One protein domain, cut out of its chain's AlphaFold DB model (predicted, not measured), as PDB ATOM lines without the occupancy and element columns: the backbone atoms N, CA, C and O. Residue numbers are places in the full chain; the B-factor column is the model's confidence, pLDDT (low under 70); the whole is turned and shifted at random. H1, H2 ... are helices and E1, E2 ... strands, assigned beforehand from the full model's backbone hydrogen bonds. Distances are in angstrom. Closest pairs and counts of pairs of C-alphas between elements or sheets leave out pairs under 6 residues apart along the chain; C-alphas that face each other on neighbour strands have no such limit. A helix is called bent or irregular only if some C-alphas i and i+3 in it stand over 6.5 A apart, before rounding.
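Overview. This is residues 24 to 162 and 275 to 313 of the 339 residues of the protein "HisG domain-containing protein" of Nitrospirae bacterium (UniProt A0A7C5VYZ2). A strongly twisted sheet of seven strands runs through the middle, with the long helix H7 over E7 and E6 on one face and the shorter H3 over E5 on the opposite face. H5 lies beside the edge strand E6, H1 packs on H7, and H2 grazes the sheet by E4. The printed part has 178 residues with eight named helices and seven named strands, in the order E1 H1 E2 E3 H2 E4 H3 E5 H4 H5 E6 E7 H6 H7 H8. The sheet is mixed, in the order E2 E3 E4 E1 E5 E7 E6, and the class is mixed, helices and strands. The whole is compact, with a radius of gyration of the C-alphas of 15.8 A and spans of 44 by 39 by 28 A.

Along the chain. E1, residues 25 to 31, begins with C-alpha 25 at (495.430, 397.379, 388.494) and is 19.9 A long. H1 is residues 45 to 51, E2 is 72 to 75, E3 is 78 to 82 and H2 is 83 to 88. E4, residues 96 to 102, is 18.9 A long. H3, residues 104 to 113, measures 15.5 A and is only just irregular: C-alphas 105 and 108 are 6.8 A apart. E5 is residues 116 to 120 and H4 is 121 to 128. H5, residues 136 to 148, is 18.8 A long. E6 is residues 151 to 156, E7 is 275 to 279 and H6 is 280 to 285. H7, residues 287 to 307, is the longest helix at 30.3 A, from C-alpha 287 at (484.898, 392.147, 382.688) to C-alpha 307 at (470.483, 380.424, 406.608). H8 is residues 309 to 312.

Arrangement. In the sheet, E4 and E1 are parallel at 24 degrees, with N 28 and O 98 2.9 A apart, within hydrogen-bond range. E1 and E5 are parallel at 16 degrees, with N 29 and O 116 at 2.8 A. E3 and E4 are antiparallel, with N 81 and O 97 at 2.8 A. E2 and E3 form a hairpin, with N 72 and O 80 at 2.9 A. E5 and E7 are antiparallel, with N 277 and O 117 at 2.8 A, and so are E7 and E6, with N 152 and O 278 at 2.7 A. Three split strand-helix-strand units, each two strands running the same way with helices between them along the chain and other strands between them in the sheet, have right-handed crossovers: E1 H1 E2, E4 H3 E5, and E5 H4 H5 E6. H3 is on the sheet at a height of 6.5 A, over E5; the C-alphas of Val 111 and Gly 117 are their closest, at 6.1 A. H7, on the opposite face at a height of 9.9 A, runs along the strands, at 6 degrees to E6 on the local plane. H7 touches H1 with residues 297 to 304 alone, at a steep tilt of 47 degrees, opposite ways; the closest C-alphas are those of Ile 49 and Gly 300, 5.0 A apart. H3 and H4 touch, the closest C-alphas being those of His 105 and Phe 123, at 5.3 A. H5 is on the sheet but over none of its strands, and H6 stands at the sheet's level. H2 only grazes the sheet with residues 83 to 86. H8 is close to H7 but not clearly touching it; the closest C-alphas, of Lys 305 and Trp 312, are 7.0 A apart. Every O i to N i+4 pair is within hydrogen-bond range in H1, H2, H4, H5, H6 and H7; H3 has 4 of 6, and H8 is too short for such a pair.

Size, cuts and confidence. The two C-alphas farthest apart, of Asp 63 and Arg 137, are 45.5 A apart. Residues 163 to 274 are not printed, and C-alphas 162 and 275 are 12.7 A apart across the cut. The links E1 to H1 and H1 to E2 are long. The mean pLDDT of the printed part is 81.5, and residues 33 to 48, 56 to 76 and 133 to 134 are under 70.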
ATOM      1  N   GLY A  24     496.194 397.252 384.305       71.88
ATOM      2  CA  GLY A  24     496.137 395.949 384.981       71.88
ATOM      3  C   GLY A  24     495.817 395.999 386.480       71.88
ATOM      4  O   GLY A  24     495.531 394.944 387.050       71.88
ATOM      5  N   ASP A  25     495.804 397.190 387.089       89.31
ATOM      6  CA  ASP A  25     495.430 397.379 388.494       89.31
ATOM      7  C   ASP A  25     493.917 397.504 388.678       89.31
ATOM      8  O   ASP A  25     493.270 398.372 388.085       89.31
ATOM      9  N   LEU A  26     493.359 396.698 389.577       93.44
ATOM     10  CA  LEU A  26     491.969 396.788 390.003       93.44
ATOM     11  C   LEU A  26     491.884 397.192 391.476       93.44
ATOM     12  O   LEU A  26     492.620 396.684 392.318       93.44
ATOM     13  N   ARG A  27     490.944 398.082 391.804       93.81
ATOM     14  CA  ARG A  27     490.658 398.508 393.179       93.81
ATOM     15  C   ARG A  27     489.264 398.075 393.606       93.81
ATOM     16  O   ARG A  27     488.307 398.250 392.850       93.81
ATOM     17  N   ILE A  28     489.154 397.561 394.828       93.12
ATOM     18  CA  ILE A  28     487.878 397.318 395.503       93.12
ATOM     19  C   ILE A  28     487.847 398.124 396.798       93.12
ATOM     20  O   ILE A  28     488.680 397.925 397.680       93.12
ATOM     21  N   TYR A  29     486.866 399.010 396.918       91.31
ATOM     22  CA  TYR A  29     486.627 399.836 398.093       91.31
ATOM     23  C   TYR A  29     485.631 399.156 399.034       91.31
ATOM     24  O   TYR A  29     484.488 398.883 398.657       91.31
ATOM     25  N   LEU A  30     486.057 398.901 400.267       85.62
ATOM     26  CA  LEU A  30     485.253 398.240 401.293       85.62
ATOM     27  C   LEU A  30     485.014 399.186 402.479       85.62
ATOM     28  O   LEU A  30     485.930 399.926 402.844       85.62
ATOM     29  N   PRO A  31     483.819 399.177 403.098       81.62
ATOM     30  CA  PRO A  31     483.522 400.044 404.237       81.62
ATOM     31  C   PRO A  31     484.386 399.693 405.454       81.62
ATOM     32  O   PRO A  31     484.611 398.513 405.753       81.62
ATOM     33  N   ASP A  32     484.857 400.716 406.171       72.31
ATOM     34  CA  ASP A  32     485.659 400.570 407.381       72.31
ATOM     35  C   ASP A  32     484.802 400.111 408.577       72.31
ATOM     36  O   ASP A  32     484.148 400.864 409.289       72.31
ATOM     37  N   GLY A  33     484.827 398.808 408.847       56.56
ATOM     38  CA  GLY A  33     484.272 398.248 410.081       56.56
ATOM     39  C   GLY A  33     482.864 397.660 410.001       56.56
ATOM     40  O   GLY A  33     482.413 397.143 411.017       56.56
ATOM     41  N   ASP A  34     482.198 397.637 408.844       50.16
ATOM     42  CA  ASP A  34     480.814 397.133 408.762       50.16
ATOM     43  C   ASP A  34     480.649 395.681 408.311       50.16
ATOM     44  O   ASP A  34     479.610 395.070 408.582       50.16
ATOM     45  N   LEU A  35     481.663 395.076 407.683       45.41
ATOM     46  CA  LEU A  35     481.575 393.648 407.366       45.41
ATOM     47  C   LEU A  35     481.821 392.767 408.598       45.41
ATOM     48  O   LEU A  35     481.387 391.622 408.579       45.41
ATOM     49  N   TYR A  36     482.461 393.280 409.661       40.09
ATOM     50  CA  TYR A  36     482.917 392.453 410.786       40.09
ATOM     51  C   TYR A  36     482.939 393.123 412.175       40.09
ATOM     52  O   TYR A  36     483.633 392.621 413.048       40.09
ATOM     53  N   LYS A  37     482.223 394.218 412.483       39.91
ATOM     54  CA  LYS A  37     482.157 394.673 413.896       39.91
ATOM     55  C   LYS A  37     481.302 393.732 414.762       39.91
ATOM     56  O   LYS A  37     480.200 394.049 415.199       39.91
ATOM     57  N   GLY A  38     481.884 392.569 415.043       35.62
ATOM     58  CA  GLY A  38     481.612 391.712 416.171       35.62
ATOM     59  C   GLY A  38     481.952 392.469 417.448       35.62
ATOM     60  O   GLY A  38     483.069 392.943 417.647       35.62
ATOM     61  N   LYS A  39     480.909 392.645 418.249       34.97
ATOM     62  CA  LYS A  39     480.884 392.833 419.710       34.97
ATOM     63  C   LYS A  39     479.442 393.052 420.174       34.97
ATOM     64  O   LYS A  39     479.175 392.889 421.358       34.97
ATOM     65  N   ARG A  40     478.512 393.389 419.265       39.44
ATOM     66  CA  ARG A  40     477.071 393.494 419.569       39.44
ATOM     67  C   ARG A  40     476.133 392.761 418.610       39.44
ATOM     68  O   ARG A  40     475.052 392.398 419.053       39.44
ATOM     69  N   ASP A  41     476.540 392.489 417.369       44.16
ATOM     70  CA  ASP A  41     475.794 391.589 416.479       44.16
ATOM     71  C   ASP A  41     476.382 390.169 416.553       44.16
ATOM     72  O   ASP A  41     477.598 390.013 416.401       44.16
ATOM     73  N   PRO A  42     475.562 389.125 416.774       42.31
ATOM     74  CA  PRO A  42     476.047 387.753 416.930       42.31
ATOM     75  C   PRO A  42     476.602 387.135 415.632       42.31
ATOM     76  O   PRO A  42     477.241 386.090 415.697       42.31
ATOM     77  N   VAL A  43     476.367 387.741 414.456       51.25
ATOM     78  CA  VAL A  43     476.725 387.174 413.139       51.25
ATOM     79  C   VAL A  43     477.069 388.315 412.150       51.25
ATOM     80  O   VAL A  43     476.173 389.044 411.725       51.25
ATOM     81  N   PRO A  44     478.343 388.503 411.750       61.22
ATOM     82  CA  PRO A  44     478.752 389.512 410.766       61.22
ATOM     83  C   PRO A  44     478.365 389.118 409.325       61.22
ATOM     84  O   PRO A  44     479.175 388.630 408.543       61.22
ATOM     85  N   VAL A  45     477.097 389.336 408.958       55.78
ATOM     86  CA  VAL A  45     476.489 388.968 407.653       55.78
ATOM     87  C   VAL A  45     477.294 389.432 406.448       55.78
ATOM     88  O   VAL A  45     477.466 388.679 405.491       55.78
ATOM     89  N   GLY A  46     477.805 390.665 406.497       58.38
ATOM     90  CA  GLY A  46     478.638 391.215 405.434       58.38
ATOM     91  C   GLY A  46     479.908 390.387 405.210       58.38
ATOM     92  O   GLY A  46     480.249 390.090 404.068       58.38
ATOM     93  N   GLY A  47     480.553 389.949 406.294       66.44
ATOM     94  CA  GLY A  47     481.685 389.027 406.255       66.44
ATOM     95  C   GLY A  47     481.310 387.660 405.680       66.44
ATOM     96  O   GLY A  47     482.030 387.144 404.830       66.44
ATOM     97  N   PHE A  48     480.151 387.101 406.046       67.75
ATOM     98  CA  PHE A  48     479.709 385.815 405.490       67.75
ATOM     99  C   PHE A  48     479.478 385.868 403.983       67.75
ATOM    100  O   PHE A  48     479.948 384.982 403.281       67.75
ATOM    101  N   ILE A  49     478.808 386.908 403.470       73.69
ATOM    102  CA  ILE A  49     478.620 387.076 402.020       73.69
ATOM    103  C   ILE A  49     479.980 387.243 401.330       73.69
ATOM    104  O   ILE A  49     480.214 386.635 400.286       73.69
ATOM    105  N   TRP A  50     480.891 388.021 401.925       81.25
ATOM    106  CA  TRP A  50     482.228 388.246 401.379       81.25
ATOM    107  C   TRP A  50     483.064 386.963 401.300       81.25
ATOM    108  O   TRP A  50     483.760 386.761 400.307       81.25
ATOM    109  N   ASN A  51     482.932 386.044 402.261       79.75
ATOM    110  CA  ASN A  51     483.643 384.760 402.246       79.75
ATOM    111  C   ASN A  51     483.365 383.935 400.979       79.75
ATOM    112  O   ASN A  51     484.243 383.203 400.527       79.75
ATOM    113  N   TYR A  52     482.190 384.080 400.356       82.31
ATOM    114  CA  TYR A  52     481.876 383.389 399.099       82.31
ATOM    115  C   TYR A  52     482.662 383.915 397.895       82.31
ATOM    116  O   TYR A  52     482.741 383.228 396.880       82.31
ATOM    117  N   THR A  53     483.266 385.100 397.991       82.19
ATOM    118  CA  THR A  53     484.190 385.595 396.962       82.19
ATOM    119  C   THR A  53     485.526 384.850 397.005       82.19
ATOM    120  O   THR A  53     486.190 384.714 395.983       82.19
ATOM    121  N   GLY A  54     485.925 384.338 398.174       78.19
ATOM    122  CA  GLY A  54     487.269 383.818 398.422       78.19
ATOM    123  C   GLY A  54     488.347 384.905 398.528       78.19
ATOM    124  O   GLY A  54     489.502 384.576 398.785       78.19
ATOM    125  N   LEU A  55     488.004 386.187 398.346       82.12
ATOM    126  CA  LEU A  55     488.945 387.288 398.517       82.12
ATOM    127  C   LEU A  55     489.190 387.545 400.012       82.12
ATOM    128  O   LEU A  55     488.233 387.590 400.792       82.12
ATOM    129  N   PRO A  56     490.450 387.762 400.423       69.88
ATOM    130  CA  PRO A  56     490.768 388.113 401.797       69.88
ATOM    131  C   PRO A  56     490.154 389.463 402.178       69.88
ATOM    132  O   PRO A  56     489.743 390.261 401.337       69.88
ATOM    133  N   TYR A  57     490.085 389.722 403.476       64.31
ATOM    134  CA  TYR A  57     489.631 390.990 404.028       64.31
ATOM    135  C   TYR A  57     490.660 391.457 405.053       64.31
ATOM    136  O   TYR A  57     491.131 390.665 405.867       64.31
ATOM    137  N   SER A  58     491.019 392.739 405.028       48.62
ATOM    138  CA  SER A  58     491.928 393.310 406.022       48.62
ATOM    139  C   SER A  58     491.176 393.511 407.339       48.62
ATOM    140  O   SER A  58     490.552 394.554 407.550       48.62
ATOM    141  N   THR A  59     491.228 392.539 408.250       48.53
ATOM    142  CA  THR A  59     490.803 392.762 409.635       48.53
ATOM    143  C   THR A  59     491.922 393.477 410.393       48.53
ATOM    144  O   THR A  59     493.051 393.010 410.514       48.53
ATOM    145  N   ASN A  60     491.617 394.660 410.924       42.31
ATOM    146  CA  ASN A  60     492.388 395.214 412.026       42.31
ATOM    147  C   ASN A  60     491.722 394.692 413.312       42.31
ATOM    148  O   ASN A  60     490.716 395.264 413.725       42.31
ATOM    149  N   LYS A  61     492.321 393.662 413.934       42.94
ATOM    150  CA  LYS A  61     492.024 393.090 415.270       42.94
ATOM    151  C   LYS A  61     490.949 391.990 415.332       42.94
ATOM    152  O   LYS A  61     489.765 392.298 415.358       42.94
ATOM    153  N   ASP A  62     491.413 390.743 415.403       41.50
ATOM    154  CA  ASP A  62     490.976 389.622 416.267       41.50
ATOM    155  C   ASP A  62     491.138 388.285 415.520       41.50
ATOM    156  O   ASP A  62     490.457 388.015 414.531       41.50
ATOM    157  N   ASP A  63     492.047 387.449 416.031       40.12
ATOM    158  CA  ASP A  63     492.560 386.187 415.469       40.12
ATOM    159  C   ASP A  63     491.554 385.007 415.479       40.12
ATOM    160  O   ASP A  63     491.949 383.843 415.522       40.12
ATOM    161  N   SER A  64     490.240 385.253 415.498       38.41
ATOM    162  CA  SER A  64     489.246 384.195 415.775       38.41
ATOM    163  C   SER A  64     488.565 383.582 414.549       38.41
ATOM    164  O   SER A  64     487.720 382.701 414.697       38.41
ATOM    165  N   ILE A  65     488.894 384.034 413.341       39.28
ATOM    166  CA  ILE A  65     488.490 383.386 412.087       39.28
ATOM    167  C   ILE A  65     489.772 383.147 411.301       39.28
ATOM    168  O   ILE A  65     490.606 384.050 411.291       39.28
ATOM    169  N   PRO A  66     489.961 381.979 410.655       35.47
ATOM    170  CA  PRO A  66     491.107 381.751 409.788       35.47
ATOM    171  C   PRO A  66     491.070 382.761 408.639       35.47
ATOM    172  O   PRO A  66     490.459 382.533 407.595       35.47
ATOM    173  N   THR A  67     491.703 383.914 408.846       44.12
ATOM    174  CA  THR A  67     492.115 384.800 407.774       44.12
ATOM    175  C   THR A  67     493.070 383.980 406.942       44.12
ATOM    176  O   THR A  67     494.145 383.588 407.387       44.12
ATOM    177  N   ILE A  68     492.631 383.669 405.734       44.69
ATOM    178  CA  ILE A  68     493.512 383.224 404.679       44.69
ATOM    179  C   ILE A  68     494.589 384.320 404.565       44.69
ATOM    180  O   ILE A  68     494.282 385.421 404.108       44.69
ATOM    181  N   GLU A  69     495.807 384.060 405.060       50.12
ATOM    182  CA  GLU A  69     496.986 384.931 404.915       50.12
ATOM    183  C   GLU A  69     497.406 384.954 403.438       50.12
ATOM    184  O   GLU A  69     498.409 384.377 403.027       50.12
ATOM    185  N   ILE A  70     496.571 385.550 402.597       50.47
ATOM    186  CA  ILE A  70     496.869 385.806 401.197       50.47
ATOM    187  C   ILE A  70     496.874 387.322 401.025       50.47
ATOM    188  O   ILE A  70     495.929 388.009 401.420       50.47
ATOM    189  N   GLY A  71     497.947 387.828 400.424       52.38
ATOM    190  CA  GLY A  71     498.145 389.239 400.134       52.38
ATOM    191  C   GLY A  71     499.162 389.947 401.029       52.38
ATOM    192  O   GLY A  71     499.373 389.613 402.194       52.38
ATOM    193  N   ASN A  72     499.789 390.978 400.462       58.09
ATOM    194  CA  ASN A  72     500.735 391.840 401.163       58.09
ATOM    195  C   ASN A  72     500.013 393.089 401.667       58.09
ATOM    196  O   ASN A  72     499.376 393.811 400.898       58.09
ATOM    197  N   LYS A  73     500.133 393.391 402.960       61.69
ATOM    198  CA  LYS A  73     499.626 394.646 403.522       61.69
ATOM    199  C   LYS A  73     500.605 395.778 403.187       61.69
ATOM    200  O   LYS A  73     501.707 395.809 403.721       61.69
ATOM    201  N   ILE A  74     500.207 396.696 402.302       59.56
ATOM    202  CA  ILE A  74     501.059 397.820 401.838       59.56
ATOM    203  C   ILE A  74     500.801 399.100 402.651       59.56
ATOM    204  O   ILE A  74     501.562 400.060 402.603       59.56
ATOM    205  N   GLY A  75     499.752 399.108 403.471       59.38
ATOM    206  CA  GLY A  75     499.450 400.193 404.395       59.38
ATOM    207  C   GLY A  75     498.425 399.761 405.433       59.38
ATOM    208  O   GLY A  75     497.974 398.618 405.443       59.38
ATOM    209  N   ARG A  76     498.018 400.679 406.316       64.19
ATOM    210  CA  ARG A  76     497.015 400.380 407.356       64.19
ATOM    211  C   ARG A  76     495.688 399.879 406.769       64.19
ATOM    212  O   ARG A  76     495.065 399.005 407.373       64.19
ATOM    213  N   ASP A  77     495.344 400.403 405.595       73.69
ATOM    214  CA  ASP A  77     494.013 400.343 404.988       73.69
ATOM    215  C   ASP A  77     494.029 399.748 403.566       73.69
ATOM    216  O   ASP A  77     493.051 399.869 402.832       73.69
ATOM    217  N   VAL A  78     495.150 399.136 403.147       77.06
ATOM    218  CA  VAL A  78     495.311 398.556 401.804       77.06
ATOM    219  C   VAL A  78     495.933 397.165 401.879       77.06
ATOM    220  O   VAL A  78     497.046 396.999 402.391       77.06
ATOM    221  N   LEU A  79     495.230 396.187 401.309       82.00
ATOM    222  CA  LEU A  79     495.729 394.838 401.052       82.00
ATOM    223  C   LEU A  79     495.941 394.651 399.546       82.00
ATOM    224  O   LEU A  79     495.038 394.923 398.756       82.00
ATOM    225  N   GLU A  80     497.117 394.178 399.152       85.69
ATOM    226  CA  GLU A  80     497.458 393.863 397.764       85.69
ATOM    227  C   GLU A  80     497.395 392.357 397.515       85.69
ATOM    228  O   GLU A  80     497.924 391.575 398.302       85.69
ATOM    229  N   LEU A  81     496.821 391.969 396.376       86.38
ATOM    230  CA  LEU A  81     496.846 390.615 395.833       86.38
ATOM    231  C   LEU A  81     497.440 390.641 394.431       86.38
ATOM    232  O   LEU A  81     496.967 391.360 393.547       86.38
ATOM    233  N   LYS A  82     498.463 389.825 394.210       90.06
ATOM    234  CA  LYS A  82     499.122 389.670 392.913       90.06
ATOM    235  C   LYS A  82     498.358 388.683 392.036       90.06
ATOM    236  O   LYS A  82     497.663 387.794 392.527       90.06
ATOM    237  N   LYS A  83     498.563 388.770 390.722       91.00
ATOM    238  CA  LYS A  83     497.983 387.869 389.713       91.00
ATOM    239  C   LYS A  83     497.995 386.388 390.092       91.00
ATOM    240  O   LYS A  83     496.990 385.706 389.929       91.00
ATOM    241  N   GLU A  84     499.120 385.873 390.585       89.50
ATOM    242  CA  GLU A  84     499.243 384.449 390.927       89.50
ATOM    243  C   GLU A  84     498.410 384.057 392.156       89.50
ATOM    244  O   GLU A  84     497.921 382.933 392.235       89.50
ATOM    245  N   GLU A  85     498.184 384.977 393.094       87.19
ATOM    246  CA  GLU A  85     497.276 384.771 394.228       87.19
ATOM    247  C   GLU A  85     495.819 384.799 393.760       87.19
ATOM    248  O   GLU A  85     495.039 383.913 394.102       87.19
ATOM    249  N   LEU A  86     495.473 385.749 392.886       88.31
ATOM    250  CA  LEU A  86     494.144 385.842 392.277       88.31
ATOM    251  C   LEU A  86     493.796 384.583 391.476       88.31
ATOM    252  O   LEU A  86     492.702 384.043 391.636       88.31
ATOM    253  N   LYS A  87     494.745 384.045 390.700       88.75
ATOM    254  CA  LYS A  87     494.571 382.777 389.977       88.75
ATOM    255  C   LYS A  87     494.263 381.607 390.908       88.75
ATOM    256  O   LYS A  87     493.399 380.800 390.575       88.75
ATOM    257  N   LYS A  88     494.927 381.513 392.069       88.06
ATOM    258  CA  LYS A  88     494.643 380.470 393.078       88.06
ATOM    259  C   LYS A  88     493.221 380.578 393.632       88.06
ATOM    260  O   LYS A  88     492.624 379.562 393.962       88.06
ATOM    261  N   LEU A  89     492.674 381.791 393.685       86.94
ATOM    262  CA  LEU A  89     491.291 382.068 394.085       86.94
ATOM    263  C   LEU A  89     490.282 381.904 392.930       86.94
ATOM    264  O   LEU A  89     489.079 382.095 393.121       86.94
ATOM    265  N   GLY A  90     490.746 381.541 391.731       89.94
ATOM    266  CA  GLY A  90     489.923 381.376 390.532       89.94
ATOM    267  C   GLY A  90     489.639 382.672 389.768       89.94
ATOM    268  O   GLY A  90     488.863 382.645 388.822       89.94
ATOM    269  N   TYR A  91     490.275 383.787 390.132       91.12
ATOM    270  CA  TYR A  91     490.140 385.067 389.438       91.12
ATOM    271  C   TYR A  91     491.176 385.227 388.316       91.12
ATOM    272  O   TYR A  91     492.327 384.798 388.431       91.12
ATOM    273  N   ARG A  92     490.771 385.870 387.217       89.50
ATOM    274  CA  ARG A  92     491.582 386.095 386.007       89.50
ATOM    275  C   ARG A  92     491.436 387.536 385.510       89.50
ATOM    276  O   ARG A  92     490.597 388.286 385.999       89.50
ATOM    277  N   GLY A  93     492.291 387.929 384.565       86.31
ATOM    278  CA  GLY A  93     492.213 389.236 383.897       86.31
ATOM    279  C   GLY A  93     492.699 390.440 384.715       86.31
ATOM    280  O   GLY A  93     492.586 391.564 384.241       86.31
ATOM    281  N   VAL A  94     493.252 390.226 385.912       91.12
ATOM    282  CA  VAL A  94     493.769 391.279 386.801       91.12
ATOM    283  C   VAL A  94     495.235 390.986 387.124       91.12
ATOM    284  O   VAL A  94     495.568 389.874 387.540       91.12
ATOM    285  N   GLU A  95     496.115 391.969 386.927       91.19
ATOM    286  CA  GLU A  95     497.545 391.841 387.259       91.19
ATOM    287  C   GLU A  95     497.780 392.057 388.756       91.19
ATOM    288  O   GLU A  95     498.553 391.336 389.395       91.19
ATOM    289  N   ARG A  96     497.061 393.025 389.327       90.88
ATOM    290  CA  ARG A  96     497.119 393.369 390.741       90.88
ATOM    291  C   ARG A  96     495.759 393.857 391.225       90.88
ATOM    292  O   ARG A  96     495.130 394.696 390.587       90.88
ATOM    293  N   LEU A  97     495.321 393.346 392.371       91.62
ATOM    294  CA  LEU A  97     494.110 393.775 393.058       91.62
ATOM    295  C   LEU A  97     494.477 394.473 394.366       91.62
ATOM    296  O   LEU A  97     495.216 393.927 395.179       91.62
ATOM    297  N   LEU A  98     493.924 395.660 394.581       89.75
ATOM    298  CA  LEU A  98     494.038 396.410 395.824       89.75
ATOM    299  C   LEU A  98     492.676 396.432 396.516       89.75
ATOM    300  O   LEU A  98     491.711 396.990 395.990       89.75
ATOM    301  N   LEU A  99     492.599 395.847 397.705       87.12
ATOM    302  CA  LEU A  99     491.451 395.987 398.593       87.12
ATOM    303  C   LEU A  99     491.716 397.169 399.520       87.12
ATOM    304  O   LEU A  99     492.661 397.144 400.307       87.12
ATOM    305  N   VAL A 100     490.899 398.209 399.403       85.56
ATOM    306  CA  VAL A 100     491.089 399.492 400.080       85.56
ATOM    307  C   VAL A 100     489.935 399.718 401.046       85.56
ATOM    308  O   VAL A 100     488.783 399.828 400.626       85.56
ATOM    309  N   THR A 101     490.220 399.824 402.341       83.06
ATOM    310  CA  THR A 101     489.198 400.191 403.324       83.06
ATOM    311  C   THR A 101     488.974 401.702 403.319       83.06
ATOM    312  O   THR A 101     489.923 402.483 403.366       83.06
ATOM    313  N   ARG A 102     487.712 402.132 403.243       82.94
ATOM    314  CA  ARG A 102     487.298 403.543 403.209       82.94
ATOM    315  C   ARG A 102     486.082 403.757 404.103       82.94
ATOM    316  O   ARG A 102     485.259 402.858 404.247       82.94
ATOM    317  N   ARG A 103     485.917 404.979 404.618       82.12
ATOM    318  CA  ARG A 103     484.652 405.387 405.243       82.12
ATOM    319  C   ARG A 103     483.489 405.220 404.257       82.12
ATOM    320  O   ARG A 103     483.665 405.606 403.096       82.12
ATOM    321  N   PRO A 104     482.316 404.704 404.676       85.88
ATOM    322  CA  PRO A 104     481.191 404.437 403.779       85.88
ATOM    323  C   PRO A 104     480.822 405.609 402.857       85.88
ATOM    324  O   PRO A 104     480.678 405.418 401.652       85.88
ATOM    325  N   HIS A 105     480.783 406.841 403.378       87.00
ATOM    326  CA  HIS A 105     480.459 408.048 402.603       87.00
ATOM    327  C   HIS A 105     481.497 408.411 401.518       87.00
ATOM    328  O   HIS A 105     481.216 409.213 400.628       87.00
ATOM    329  N   ASN A 106     482.699 407.836 401.537       90.06
ATOM    330  CA  ASN A 106     483.725 408.091 400.519       90.06
ATOM    331  C   ASN A 106     483.732 407.044 399.396       90.06
ATOM    332  O   ASN A 106     484.333 407.272 398.342       90.06
ATOM    333  N   ILE A 107     483.040 405.916 399.575       92.56
ATOM    334  CA  ILE A 107     483.002 404.835 398.585       92.56
ATOM    335  C   ILE A 107     482.315 405.266 397.280       92.56
ATOM    336  O   ILE A 107     482.924 405.058 396.230       92.56
ATOM    337  N   PRO A 108     481.123 405.906 397.277       95.31
ATOM    338  CA  PRO A 108     480.446 406.262 396.027       95.31
ATOM    339  C   PRO A 108     481.302 407.133 395.099       95.31
ATOM    340  O   PRO A 108     481.410 406.841 393.910       95.31
ATOM    341  N   LEU A 109     481.964 408.156 395.649       94.50
ATOM    342  CA  LEU A 109     482.852 409.046 394.892       94.50
ATOM    343  C   LEU A 109     484.119 408.330 394.405       94.50
ATOM    344  O   LEU A 109     484.613 408.630 393.320       94.50
ATOM    345  N   SER A 110     484.631 407.371 395.181       94.81
ATOM    346  CA  SER A 110     485.784 406.557 394.778       94.81
ATOM    347  C   SER A 110     485.432 405.670 393.580       94.81
ATOM    348  O   SER A 110     486.137 405.706 392.574       94.81
ATOM    349  N   VAL A 111     484.291 404.970 393.636       96.50
ATOM    350  CA  VAL A 111     483.784 404.142 392.525       96.50
ATOM    351  C   VAL A 111     483.449 404.993 391.297       96.50
ATOM    352  O   VAL A 111     483.716 404.587 390.170       96.50
ATOM    353  N   GLN A 112     482.897 406.197 391.473       95.56
ATOM    354  CA  GLN A 112     482.621 407.093 390.345       95.56
ATOM    355  C   GLN A 112     483.877 407.377 389.510       95.56
ATOM    356  O   GLN A 112     483.793 407.487 388.286       95.56
ATOM    357  N   ARG A 113     485.039 407.462 390.167       93.88
ATOM    358  CA  ARG A 113     486.334 407.647 389.505       93.88
ATOM    359  C   ARG A 113     486.824 406.343 388.880       93.88
ATOM    360  O   ARG A 113     487.182 406.353 387.709       93.88
ATOM    361  N   GLU A 114     486.808 405.241 389.628       93.44
ATOM    362  CA  GLU A 114     487.328 403.938 389.187       93.44
ATOM    363  C   GLU A 114     486.958 402.809 390.161       93.44
ATOM    364  O   GLU A 114     486.596 403.053 391.306       93.44
ATOM    365  N   GLY A 115     487.134 401.553 389.754       95.19
ATOM    366  CA  GLY A 115     487.094 400.411 390.663       95.19
ATOM    367  C   GLY A 115     485.693 399.874 390.960       95.19
ATOM    368  O   GLY A 115     484.719 400.105 390.237       95.19
ATOM    369  N   ILE A 116     485.626 399.093 392.032       96.75
ATOM    370  CA  ILE A 116     484.431 398.418 392.547       96.75
ATOM    371  C   ILE A 116     484.233 398.864 393.995       96.75
ATOM    372  O   ILE A 116     485.207 399.131 394.693       96.75
ATOM    373  N   GLY A 117     483.003 398.921 394.494       94.38
ATOM    374  CA  GLY A 117     482.770 399.171 395.913       94.38
ATOM    375  C   GLY A 117     481.416 398.696 396.410       94.38
ATOM    376  O   GLY A 117     480.505 398.451 395.622       94.38
ATOM    377  N   ILE A 118     481.287 398.569 397.729       91.62
ATOM    378  CA  ILE A 118     480.015 398.270 398.397       91.62
ATOM    379  C   ILE A 118     479.615 399.483 399.232       91.62
ATOM    380  O   ILE A 118     480.362 399.895 400.114       91.62
ATOM    381  N   SER A 119     478.436 400.046 398.968       92.31
ATOM    382  CA  SER A 119     477.932 401.228 399.677       92.31
ATOM    383  C   SER A 119     476.435 401.129 399.941       92.31
ATOM    384  O   SER A 119     475.695 400.592 399.119       92.31
ATOM    385  N   GLY A 120     475.975 401.688 401.060       92.62
ATOM    386  CA  GLY A 120     474.550 401.917 401.306       92.62
ATOM    387  C   GLY A 120     473.942 402.868 400.268       92.62
ATOM    388  O   GLY A 120     474.624 403.760 399.753       92.62
ATOM    389  N   LYS A 121     472.660 402.660 399.939       93.25
ATOM    390  CA  LYS A 121     471.898 403.502 398.995       93.25
ATOM    391  C   LYS A 121     471.789 404.952 399.473       93.25
ATOM    392  O   LYS A 121     471.778 405.862 398.654       93.25
ATOM    393  N   ASP A 122     471.732 405.152 400.780       93.31
ATOM    394  CA  ASP A 122     471.753 406.441 401.470       93.31
ATOM    395  C   ASP A 122     473.026 407.242 401.178       93.31
ATOM    396  O   ASP A 122     472.922 408.363 400.690       93.31
ATOM    397  N   PHE A 123     474.216 406.654 401.338       93.88
ATOM    398  CA  PHE A 123     475.469 407.339 400.992       93.88
ATOM    399  C   PHE A 123     475.596 407.615 399.493       93.88
ATOM    400  O   PHE A 123     476.160 408.632 399.095       93.88
ATOM    401  N   ILE A 124     475.060 406.734 398.643       94.56
ATOM    402  CA  ILE A 124     475.014 406.967 397.195       94.56
ATOM    403  C   ILE A 124     474.127 408.180 396.882       94.56
ATOM    404  O   ILE A 124     474.530 409.055 396.119       94.56
ATOM    405  N   ALA A 125     472.936 408.245 397.482       93.19
ATOM    406  CA  ALA A 125     472.011 409.362 397.323       93.19
ATOM    407  C   ALA A 125     472.594 410.676 397.857       93.19
ATOM    408  O   ALA A 125     472.496 411.694 397.178       93.19
ATOM    409  N   ASP A 126     473.261 410.645 399.008       94.38
ATOM    410  CA  ASP A 126     473.893 411.817 399.611       94.38
ATOM    411  C   ASP A 126     475.066 412.342 398.766       94.38
ATOM    412  O   ASP A 126     475.083 413.491 398.327       94.38
ATOM    413  N   ARG A 127     476.034 411.470 398.465       93.88
ATOM    414  CA  ARG A 127     477.344 411.877 397.934       93.88
ATOM    415  C   ARG A 127     477.345 412.050 396.427       93.88
ATOM    416  O   ARG A 127     478.082 412.884 395.910       93.88
ATOM    417  N   LEU A 128     476.512 411.284 395.723       93.06
ATOM    418  CA  LEU A 128     476.321 411.451 394.285       93.06
ATOM    419  C   LEU A 128     475.091 412.286 393.958       93.06
ATOM    420  O   LEU A 128     474.842 412.491 392.783       93.06
ATOM    421  N   LYS A 129     474.318 412.770 394.942       90.88
ATOM    422  CA  LYS A 129     473.049 413.485 394.697       90.88
ATOM    423  C   LYS A 129     472.066 412.638 393.881       90.88
ATOM    424  O   LYS A 129     471.313 413.149 393.047       90.88
ATOM    425  N   ALA A 130     472.118 411.321 394.079       90.06
ATOM    426  CA  ALA A 130     471.272 410.397 393.348       90.06
ATOM    427  C   ALA A 130     469.810 410.523 393.822       90.06
ATOM    428  O   ALA A 130     469.561 410.794 395.000       90.06
ATOM    429  N   PRO A 131     468.825 410.319 392.932       85.56
ATOM    430  CA  PRO A 131     467.419 410.473 393.276       85.56
ATOM    431  C   PRO A 131     466.988 409.634 394.490       85.56
ATOM    432  O   PRO A 131     467.190 408.419 394.539       85.56
ATOM    433  N   ILE A 132     466.308 410.275 395.443       80.94
ATOM    434  CA  ILE A 132     465.723 409.624 396.620       80.94
ATOM    435  C   ILE A 132     464.376 409.025 396.223       80.94
ATOM    436  O   ILE A 132     463.378 409.743 396.099       80.94
ATOM    437  N   LEU A 133     464.318 407.715 395.993       69.25
ATOM    438  CA  LEU A 133     463.145 407.097 395.383       69.25
ATOM    439  C   LEU A 133     462.732 405.775 396.059       69.25
ATOM    440  O   LEU A 133     463.585 404.972 396.439       69.25
ATOM    441  N   ASN A 134     461.415 405.554 396.158       65.62
ATOM    442  CA  ASN A 134     460.782 404.341 396.685       65.62
ATOM    443  C   ASN A 134     459.851 403.775 395.600       65.62
ATOM    444  O   ASN A 134     458.956 404.492 395.167       65.62
ATOM    445  N   GLY A 135     460.052 402.525 395.175       71.25
ATOM    446  CA  GLY A 135     459.235 401.876 394.138       71.25
ATOM    447  C   GLY A 135     460.053 401.239 393.008       71.25
ATOM    448  O   GLY A 135     461.272 401.394 392.940       71.25
ATOM    449  N   ALA A 136     459.389 400.481 392.130       75.12
ATOM    450  CA  ALA A 136     460.052 399.752 391.043       75.12
ATOM    451  C   ALA A 136     460.491 400.668 389.887       75.12
ATOM    452  O   ALA A 136     461.628 400.579 389.426       75.12
ATOM    453  N   ARG A 137     459.614 401.585 389.451       77.69
ATOM    454  CA  ARG A 137     459.915 402.585 388.407       77.69
ATOM    455  C   ARG A 137     461.030 403.529 388.861       77.69
ATOM    456  O   ARG A 137     461.903 403.939 388.105       77.69
ATOM    457  N   GLU A 138     460.993 403.847 390.137       79.44
ATOM    458  CA  GLU A 138     461.956 404.631 390.875       79.44
ATOM    459  C   GLU A 138     463.349 403.990 390.928       79.44
ATOM    460  O   GLU A 138     464.350 404.657 390.678       79.44
ATOM    461  N   GLU A 139     463.428 402.689 391.204       85.19
ATOM    462  CA  GLU A 139     464.696 401.953 391.193       85.19
ATOM    463  C   GLU A 139     465.326 401.928 389.789       85.19
ATOM    464  O   GLU A 139     466.545 402.025 389.650       85.19
ATOM    465  N   GLU A 140     464.513 401.874 388.729       86.62
ATOM    466  CA  GLU A 140     465.002 401.990 387.351       86.62
ATOM    467  C   GLU A 140     465.610 403.375 387.076       86.62
ATOM    468  O   GLU A 140     466.693 403.477 386.496       86.62
ATOM    469  N   ASN A 141     464.964 404.448 387.542       88.44
ATOM    470  CA  ASN A 141     465.503 405.806 387.431       88.44
ATOM    471  C   ASN A 141     466.810 405.971 388.218       88.44
ATOM    472  O   ASN A 141     467.734 406.624 387.735       88.44
ATOM    473  N   PHE A 142     466.908 405.356 389.399       90.69
ATOM    474  CA  PHE A 142     468.138 405.342 390.191       90.69
ATOM    475  C   PHE A 142     469.283 404.656 389.436       90.69
ATOM    476  O   PHE A 142     470.370 405.216 389.321       90.69
ATOM    477  N   LYS A 143     469.032 403.489 388.829       92.12
ATOM    478  CA  LYS A 143     470.028 402.797 387.994       92.12
ATOM    479  C   LYS A 143     470.446 403.627 386.782       92.12
ATOM    480  O   LYS A 143     471.640 403.783 386.550       92.12
ATOM    481  N   LYS A 144     469.491 404.227 386.059       93.62
ATOM    482  CA  LYS A 144     469.781 405.132 384.929       93.62
ATOM    483  C   LYS A 144     470.634 406.327 385.352       93.62
ATOM    484  O   LYS A 144     471.538 406.721 384.621       93.62
ATOM    485  N   TYR A 145     470.370 406.881 386.537       94.81
ATOM    486  CA  TYR A 145     471.172 407.958 387.112       94.81
ATOM    487  C   TYR A 145     472.611 407.514 387.401       94.81
ATOM    488  O   TYR A 145     473.558 408.214 387.049       94.81
ATOM    489  N   LEU A 146     472.805 406.348 388.020       96.31
ATOM    490  CA  LEU A 146     474.152 405.820 388.250       96.31
ATOM    491  C   LEU A 146     474.880 405.581 386.930       96.31
ATOM    492  O   LEU A 146     476.039 405.962 386.773       96.31
ATOM    493  N   GLU A 147     474.171 405.036 385.947       95.50
ATOM    494  CA  GLU A 147     474.719 404.759 384.633       95.50
ATOM    495  C   GLU A 147     475.166 406.017 383.882       95.50
ATOM    496  O   GLU A 147     476.208 405.974 383.218       95.50
ATOM    497  N   SER A 148     474.423 407.124 383.978       95.69
ATOM    498  CA  SER A 148     474.845 408.413 383.411       95.69
ATOM    499  C   SER A 148     476.046 409.008 384.154       95.69
ATOM    500  O   SER A 148     476.816 409.763 383.569       95.69
ATOM    501  N   ASN A 149     476.266 408.588 385.401       95.50
ATOM    502  CA  ASN A 149     477.414 408.934 386.239       95.50
ATOM    503  C   ASN A 149     478.538 407.885 386.191       95.50
ATOM    504  O   ASN A 149     479.331 407.788 387.125       95.50
ATOM    505  N   LYS A 150     478.625 407.106 385.104       96.31
ATOM    506  CA  LYS A 150     479.661 406.080 384.879       96.31
ATOM    507  C   LYS A 150     479.695 404.949 385.915       96.31
ATOM    508  O   LYS A 150     480.702 404.255 386.014       96.31
ATOM    509  N   ILE A 151     478.613 404.704 386.647       97.94
ATOM    510  CA  ILE A 151     478.522 403.632 387.643       97.94
ATOM    511  C   ILE A 151     477.471 402.607 387.210       97.94
ATOM    512  O   ILE A 151     476.372 402.946 386.785       97.94
ATOM    513  N   LEU A 152     477.804 401.332 387.338       97.75
ATOM    514  CA  LEU A 152     476.890 400.202 387.259       97.75
ATOM    515  C   LEU A 152     476.509 399.767 388.676       97.75
ATOM    516  O   LEU A 152     477.363 399.725 389.560       97.75
ATOM    517  N   GLN A 153     475.248 399.382 388.874       96.06
ATOM    518  CA  GLN A 153     474.769 398.731 390.099       96.06
ATOM    519  C   GLN A 153     474.338 397.289 389.780       96.06
ATOM    520  O   GLN A 153     473.138 397.029 389.628       96.06
ATOM    521  N   PRO A 154     475.286 396.346 389.633       95.12
ATOM    522  CA  PRO A 154     474.969 394.965 389.268       95.12
ATOM    523  C   PRO A 154     474.157 394.216 390.331       95.12
ATOM    524  O   PRO A 154     473.383 393.329 389.978       95.12
ATOM    525  N   LEU A 155     474.302 394.559 391.618       94.31
ATOM    526  CA  LEU A 155     473.682 393.799 392.705       94.31
ATOM    527  C   LEU A 155     473.175 394.700 393.840       94.31
ATOM    528  O   LEU A 155     473.891 395.568 394.342       94.31
ATOM    529  N   ASP A 156     471.935 394.454 394.265       93.00
ATOM    530  CA  ASP A 156     471.407 394.860 395.571       93.00
ATOM    531  C   ASP A 156     471.580 393.687 396.531       93.00
ATOM    532  O   ASP A 156     471.000 392.622 396.313       93.00
ATOM    533  N   LEU A 157     472.383 393.865 397.580       90.81
ATOM    534  CA  LEU A 157     472.633 392.792 398.541       90.81
ATOM    535  C   LEU A 157     471.419 392.577 399.460       90.81
ATOM    536  O   LEU A 157     471.232 391.489 400.000       90.81
ATOM    537  N   GLY A 158     470.560 393.590 399.616       88.88
ATOM    538  CA  GLY A 158     469.241 393.489 400.244       88.88
ATOM    539  C   GLY A 158     469.206 393.215 401.755       88.88
ATOM    540  O   GLY A 158     468.109 393.207 402.317       88.88
ATOM    541  N   TYR A 159     470.353 392.977 402.397       88.00
ATOM    542  CA  TYR A 159     470.472 392.783 403.844       88.00
ATOM    543  C   TYR A 159     470.619 394.118 404.584       88.00
ATOM    544  O   TYR A 159     470.857 395.143 403.948       88.00
ATOM    545  N   LYS A 160     470.492 394.100 405.922       85.75
ATOM    546  CA  LYS A 160     470.596 395.294 406.788       85.75
ATOM    547  C   LYS A 160     469.763 396.453 406.232       85.75
ATOM    548  O   LYS A 160     470.248 397.559 406.010       85.75
ATOM    549  N   LYS A 161     468.490 396.166 405.947       89.62
ATOM    550  CA  LYS A 161     467.543 397.196 405.521       89.62
ATOM    551  C   LYS A 161     467.450 398.261 406.601       89.62
ATOM    552  O   LYS A 161     467.134 397.954 407.748       89.62
ATOM    553  N   ALA A 162     467.675 399.497 406.195       91.00
ATOM    554  CA  ALA A 162     467.532 400.664 407.038       91.00
ATOM    555  C   ALA A 162     466.594 401.673 406.380       91.00
ATOM    556  O   ALA A 162     466.348 401.630 405.172       91.00
ATOM    557  N   ARG A 275     474.682 398.139 398.319       93.06
ATOM    558  CA  ARG A 275     474.727 397.969 396.863       93.06
ATOM    559  C   ARG A 275     476.150 397.705 396.408       93.06
ATOM    560  O   ARG A 275     477.069 398.392 396.849       93.06
ATOM    561  N   LEU A 276     476.310 396.751 395.495       95.56
ATOM    562  CA  LEU A 276     477.547 396.599 394.739       95.56
ATOM    563  C   LEU A 276     477.551 397.638 393.620       95.56
ATOM    564  O   LEU A 276     476.614 397.693 392.823       95.56
ATOM    565  N   LEU A 277     478.606 398.440 393.572       97.56
ATOM    566  CA  LEU A 277     478.840 399.467 392.571       97.56
ATOM    567  C   LEU A 277     480.102 399.129 391.785       97.56
ATOM    568  O   LEU A 277     481.099 398.701 392.364       97.56
ATOM    569  N   VAL A 278     480.072 399.350 390.475       98.06
ATOM    570  CA  VAL A 278     481.224 399.135 389.596       98.06
ATOM    571  C   VAL A 278     481.336 400.296 388.626       98.06
ATOM    572  O   VAL A 278     480.370 400.629 387.947       98.06
ATOM    573  N   ASN A 279     482.506 400.912 388.520       98.00
ATOM    574  CA  ASN A 279     482.756 401.902 387.480       98.00
ATOM    575  C   ASN A 279     482.622 401.266 386.078       98.00
ATOM    576  O   ASN A 279     483.149 400.181 385.837       98.00
ATOM    577  N   LYS A 280     481.956 401.936 385.132       96.81
ATOM    578  CA  LYS A 280     481.711 401.423 383.770       96.81
ATOM    579  C   LYS A 280     483.000 401.096 383.010       96.81
ATOM    580  O   LYS A 280     483.071 400.058 382.357       96.81
ATOM    581  N   GLU A 281     484.007 401.962 383.095       95.44
ATOM    582  CA  GLU A 281     485.295 401.763 382.420       95.44
ATOM    583  C   GLU A 281     486.053 400.598 383.073       95.44
ATOM    584  O   GLU A 281     486.556 399.716 382.379       95.44
ATOM    585  N   THR A 282     486.020 400.508 384.408       95.56
ATOM    586  CA  THR A 282     486.574 399.359 385.149       95.56
ATOM    587  C   THR A 282     485.897 398.047 384.761       95.56
ATOM    588  O   THR A 282     486.593 397.073 384.490       95.56
ATOM    589  N   TYR A 283     484.564 398.015 384.676       96.31
ATOM    590  CA  TYR A 283     483.835 396.823 384.235       96.31
ATOM    591  C   TYR A 283     484.247 396.408 382.820       96.31
ATOM    592  O   TYR A 283     484.436 395.227 382.556       96.31
ATOM    593  N   SER A 284     484.426 397.372 381.912       95.12
ATOM    594  CA  SER A 284     484.851 397.084 380.542       95.12
ATOM    595  C   SER A 284     486.261 396.496 380.467       95.12
ATOM    596  O   SER A 284     486.501 395.623 379.637       95.12
ATOM    597  N   ILE A 285     487.192 396.976 381.296       94.62
ATOM    598  CA  ILE A 285     488.588 396.515 381.307       94.62
ATOM    599  C   ILE A 285     488.704 395.150 381.997       94.62
ATOM    600  O   ILE A 285     489.383 394.259 381.496       94.62
ATOM    601  N   PHE A 286     488.009 394.968 383.120       95.19
ATOM    602  CA  PHE A 286     488.117 393.794 383.991       95.19
ATOM    603  C   PHE A 286     486.839 392.952 383.987       95.19
ATOM    604  O   PHE A 286     486.401 392.470 385.035       95.19
ATOM    605  N   LYS A 287     486.215 392.787 382.816       95.12
ATOM    606  CA  LYS A 287     484.898 392.147 382.688       95.12
ATOM    607  C   LYS A 287     484.857 390.742 383.292       95.12
ATOM    608  O   LYS A 287     483.959 390.457 384.075       95.12
ATOM    609  N   GLU A 288     485.842 389.903 382.969       94.75
ATOM    610  CA  GLU A 288     485.929 388.518 383.465       94.75
ATOM    611  C   GLU A 288     485.978 388.470 385.000       94.75
ATOM    612  O   GLU A 288     485.232 387.721 385.623       94.75
ATOM    613  N   PHE A 289     486.791 389.330 385.624       95.50
ATOM    614  CA  PHE A 289     486.855 389.438 387.082       95.50
ATOM    615  C   PHE A 289     485.529 389.920 387.680       95.50
ATOM    616  O   PHE A 289     485.060 389.375 388.680       95.50
ATOM    617  N   CYS A 290     484.935 390.962 387.089       96.19
ATOM    618  CA  CYS A 290     483.691 391.543 387.579       96.19
ATOM    619  C   CYS A 290     482.545 390.531 387.540       96.19
ATOM    620  O   CYS A 290     481.812 390.425 388.519       96.19
ATOM    621  N   ASP A 291     482.401 389.793 386.439       96.81
ATOM    622  CA  ASP A 291     481.346 388.791 386.277       96.81
ATOM    623  C   ASP A 291     481.467 387.680 387.328       96.81
ATOM    624  O   ASP A 291     480.493 387.402 388.028       96.81
ATOM    625  N   GLU A 292     482.673 387.134 387.522       96.31
ATOM    626  CA  GLU A 292     482.953 386.115 388.544       96.31
ATOM    627  C   GLU A 292     482.642 386.633 389.960       96.31
ATOM    628  O   GLU A 292     482.013 385.952 390.771       96.31
ATOM    629  N   LEU A 293     483.047 387.871 390.276       95.56
ATOM    630  CA  LEU A 293     482.756 388.489 391.571       95.56
ATOM    631  C   LEU A 293     481.245 388.661 391.789       95.56
ATOM    632  O   LEU A 293     480.743 388.358 392.874       95.56
ATOM    633  N   ILE A 294     480.519 389.142 390.776       96.25
ATOM    634  CA  ILE A 294     479.067 389.346 390.832       96.25
ATOM    635  C   ILE A 294     478.348 388.008 391.018       96.25
ATOM    636  O   ILE A 294     477.435 387.925 391.844       96.25
ATOM    637  N   GLU A 295     478.756 386.960 390.301       96.62
ATOM    638  CA  GLU A 295     478.181 385.619 390.426       96.62
ATOM    639  C   GLU A 295     478.375 385.065 391.843       96.62
ATOM    640  O   GLU A 295     477.399 384.687 392.503       96.62
ATOM    641  N   ARG A 296     479.607 385.113 392.362       94.00
ATOM    642  CA  ARG A 296     479.929 384.641 393.718       94.00
ATOM    643  C   ARG A 296     479.173 385.401 394.800       94.00
ATOM    644  O   ARG A 296     478.615 384.779 395.705       94.00
ATOM    645  N   LEU A 297     479.101 386.730 394.703       93.25
ATOM    646  CA  LEU A 297     478.326 387.548 395.642       93.25
ATOM    647  C   LEU A 297     476.828 387.251 395.549       93.25
ATOM    648  O   LEU A 297     476.149 387.205 396.575       93.25
ATOM    649  N   THR A 298     476.307 387.013 394.346       95.38
ATOM    650  CA  THR A 298     474.899 386.654 394.137       95.38
ATOM    651  C   THR A 298     474.571 385.319 394.803       95.38
ATOM    652  O   THR A 298     473.580 385.222 395.531       95.38
ATOM    653  N   GLU A 299     475.401 384.295 394.603       94.12
ATOM    654  CA  GLU A 299     475.191 382.984 395.220       94.12
ATOM    655  C   GLU A 299     475.394 383.026 396.740       94.12
ATOM    656  O   GLU A 299     474.573 382.489 397.488       94.12
ATOM    657  N   GLY A 300     476.423 383.736 397.213       90.12
ATOM    658  CA  GLY A 300     476.659 383.961 398.639       90.12
ATOM    659  C   GLY A 300     475.471 384.643 399.316       90.12
ATOM    660  O   GLY A 300     474.972 384.161 400.330       90.12
ATOM    661  N   THR A 301     474.924 385.693 398.698       91.12
ATOM    662  CA  THR A 301     473.716 386.390 399.173       91.12
ATOM    663  C   THR A 301     472.526 385.429 399.286       91.12
ATOM    664  O   THR A 301     471.832 385.424 400.302       91.12
ATOM    665  N   LYS A 302     472.293 384.567 398.284       93.44
ATOM    666  CA  LYS A 302     471.203 383.571 398.316       93.44
ATOM    667  C   LYS A 302     471.390 382.524 399.416       93.44
ATOM    668  O   LYS A 302     470.409 382.133 400.047       93.44
ATOM    669  N   LYS A 303     472.613 382.031 399.625       90.12
ATOM    670  CA  LYS A 303     472.931 381.054 400.680       90.12
ATOM    671  C   LYS A 303     472.745 381.662 402.067       90.12
ATOM    672  O   LYS A 303     471.911 381.172 402.822       90.12
ATOM    673  N   VAL A 304     473.393 382.794 402.337       87.50
ATOM    674  CA  VAL A 304     473.309 383.484 403.634       87.50
ATOM    675  C   VAL A 304     471.874 383.901 403.950       87.50
ATOM    676  O   VAL A 304     471.438 383.750 405.083       87.50
ATOM    677  N   LYS A 305     471.090 384.347 402.960       91.06
ATOM    678  CA  LYS A 305     469.668 384.662 403.167       91.06
ATOM    679  C   LYS A 305     468.832 383.446 403.571       91.06
ATOM    680  O   LYS A 305     467.892 383.600 404.344       91.06
ATOM    681  N   ARG A 306     469.124 382.252 403.041       91.62
ATOM    682  CA  ARG A 306     468.421 381.016 403.432       91.62
ATOM    683  C   ARG A 306     468.753 380.607 404.864       91.62
ATOM    684  O   ARG A 306     467.865 380.150 405.571       91.62
ATOM    685  N   GLU A 307     470.005 380.780 405.268       87.25
ATOM    686  CA  GLU A 307     470.483 380.424 406.608       87.25
ATOM    687  C   GLU A 307     470.076 381.463 407.665       87.25
ATOM    688  O   GLU A 307     469.723 381.109 408.787       87.25
ATOM    689  N   TYR A 308     470.065 382.746 407.291       87.00
ATOM    690  CA  TYR A 308     469.827 383.875 408.188       87.00
ATOM    691  C   TYR A 308     468.845 384.904 407.584       87.00
ATOM    692  O   TYR A 308     469.218 386.058 407.331       87.00
ATOM    693  N   PRO A 309     467.570 384.531 407.358       89.69
ATOM    694  CA  PRO A 309     466.589 385.392 406.688       89.69
ATOM    695  C   PRO A 309     466.300 386.704 407.431       89.69
ATOM    696  O   PRO A 309     466.030 387.712 406.777       89.69
ATOM    697  N   ILE A 310     466.451 386.721 408.761       86.06
ATOM    698  CA  ILE A 310     466.211 387.879 409.643       86.06
ATOM    699  C   ILE A 310     466.950 389.156 409.209       86.06
ATOM    700  O   ILE A 310     466.493 390.266 409.462       86.06
ATOM    701  N   TYR A 311     468.082 389.031 408.510       84.62
ATOM    702  CA  TYR A 311     468.850 390.184 408.034       84.62
ATOM    703  C   TYR A 311     468.288 390.842 406.771       84.62
ATOM    704  O   TYR A 311     468.698 391.954 406.440       84.62
ATOM    705  N   TRP A 312     467.362 390.182 406.075       90.38
ATOM    706  CA  TRP A 312     466.612 390.732 404.939       90.38
ATOM    707  C   TRP A 312     465.214 391.219 405.340       90.38
ATOM    708  O   TRP A 312     464.490 391.763 404.494       90.38
ATOM    709  N   GLU A 313     464.822 391.017 406.594       90.25
ATOM    710  CA  GLU A 313     463.564 391.508 407.146       90.25
ATOM    711  C   GLU A 313     463.660 393.000 407.481       90.25
ATOM    712  O   GLU A 313     464.739 393.554 407.701       90.25
TER     713      GLU A 313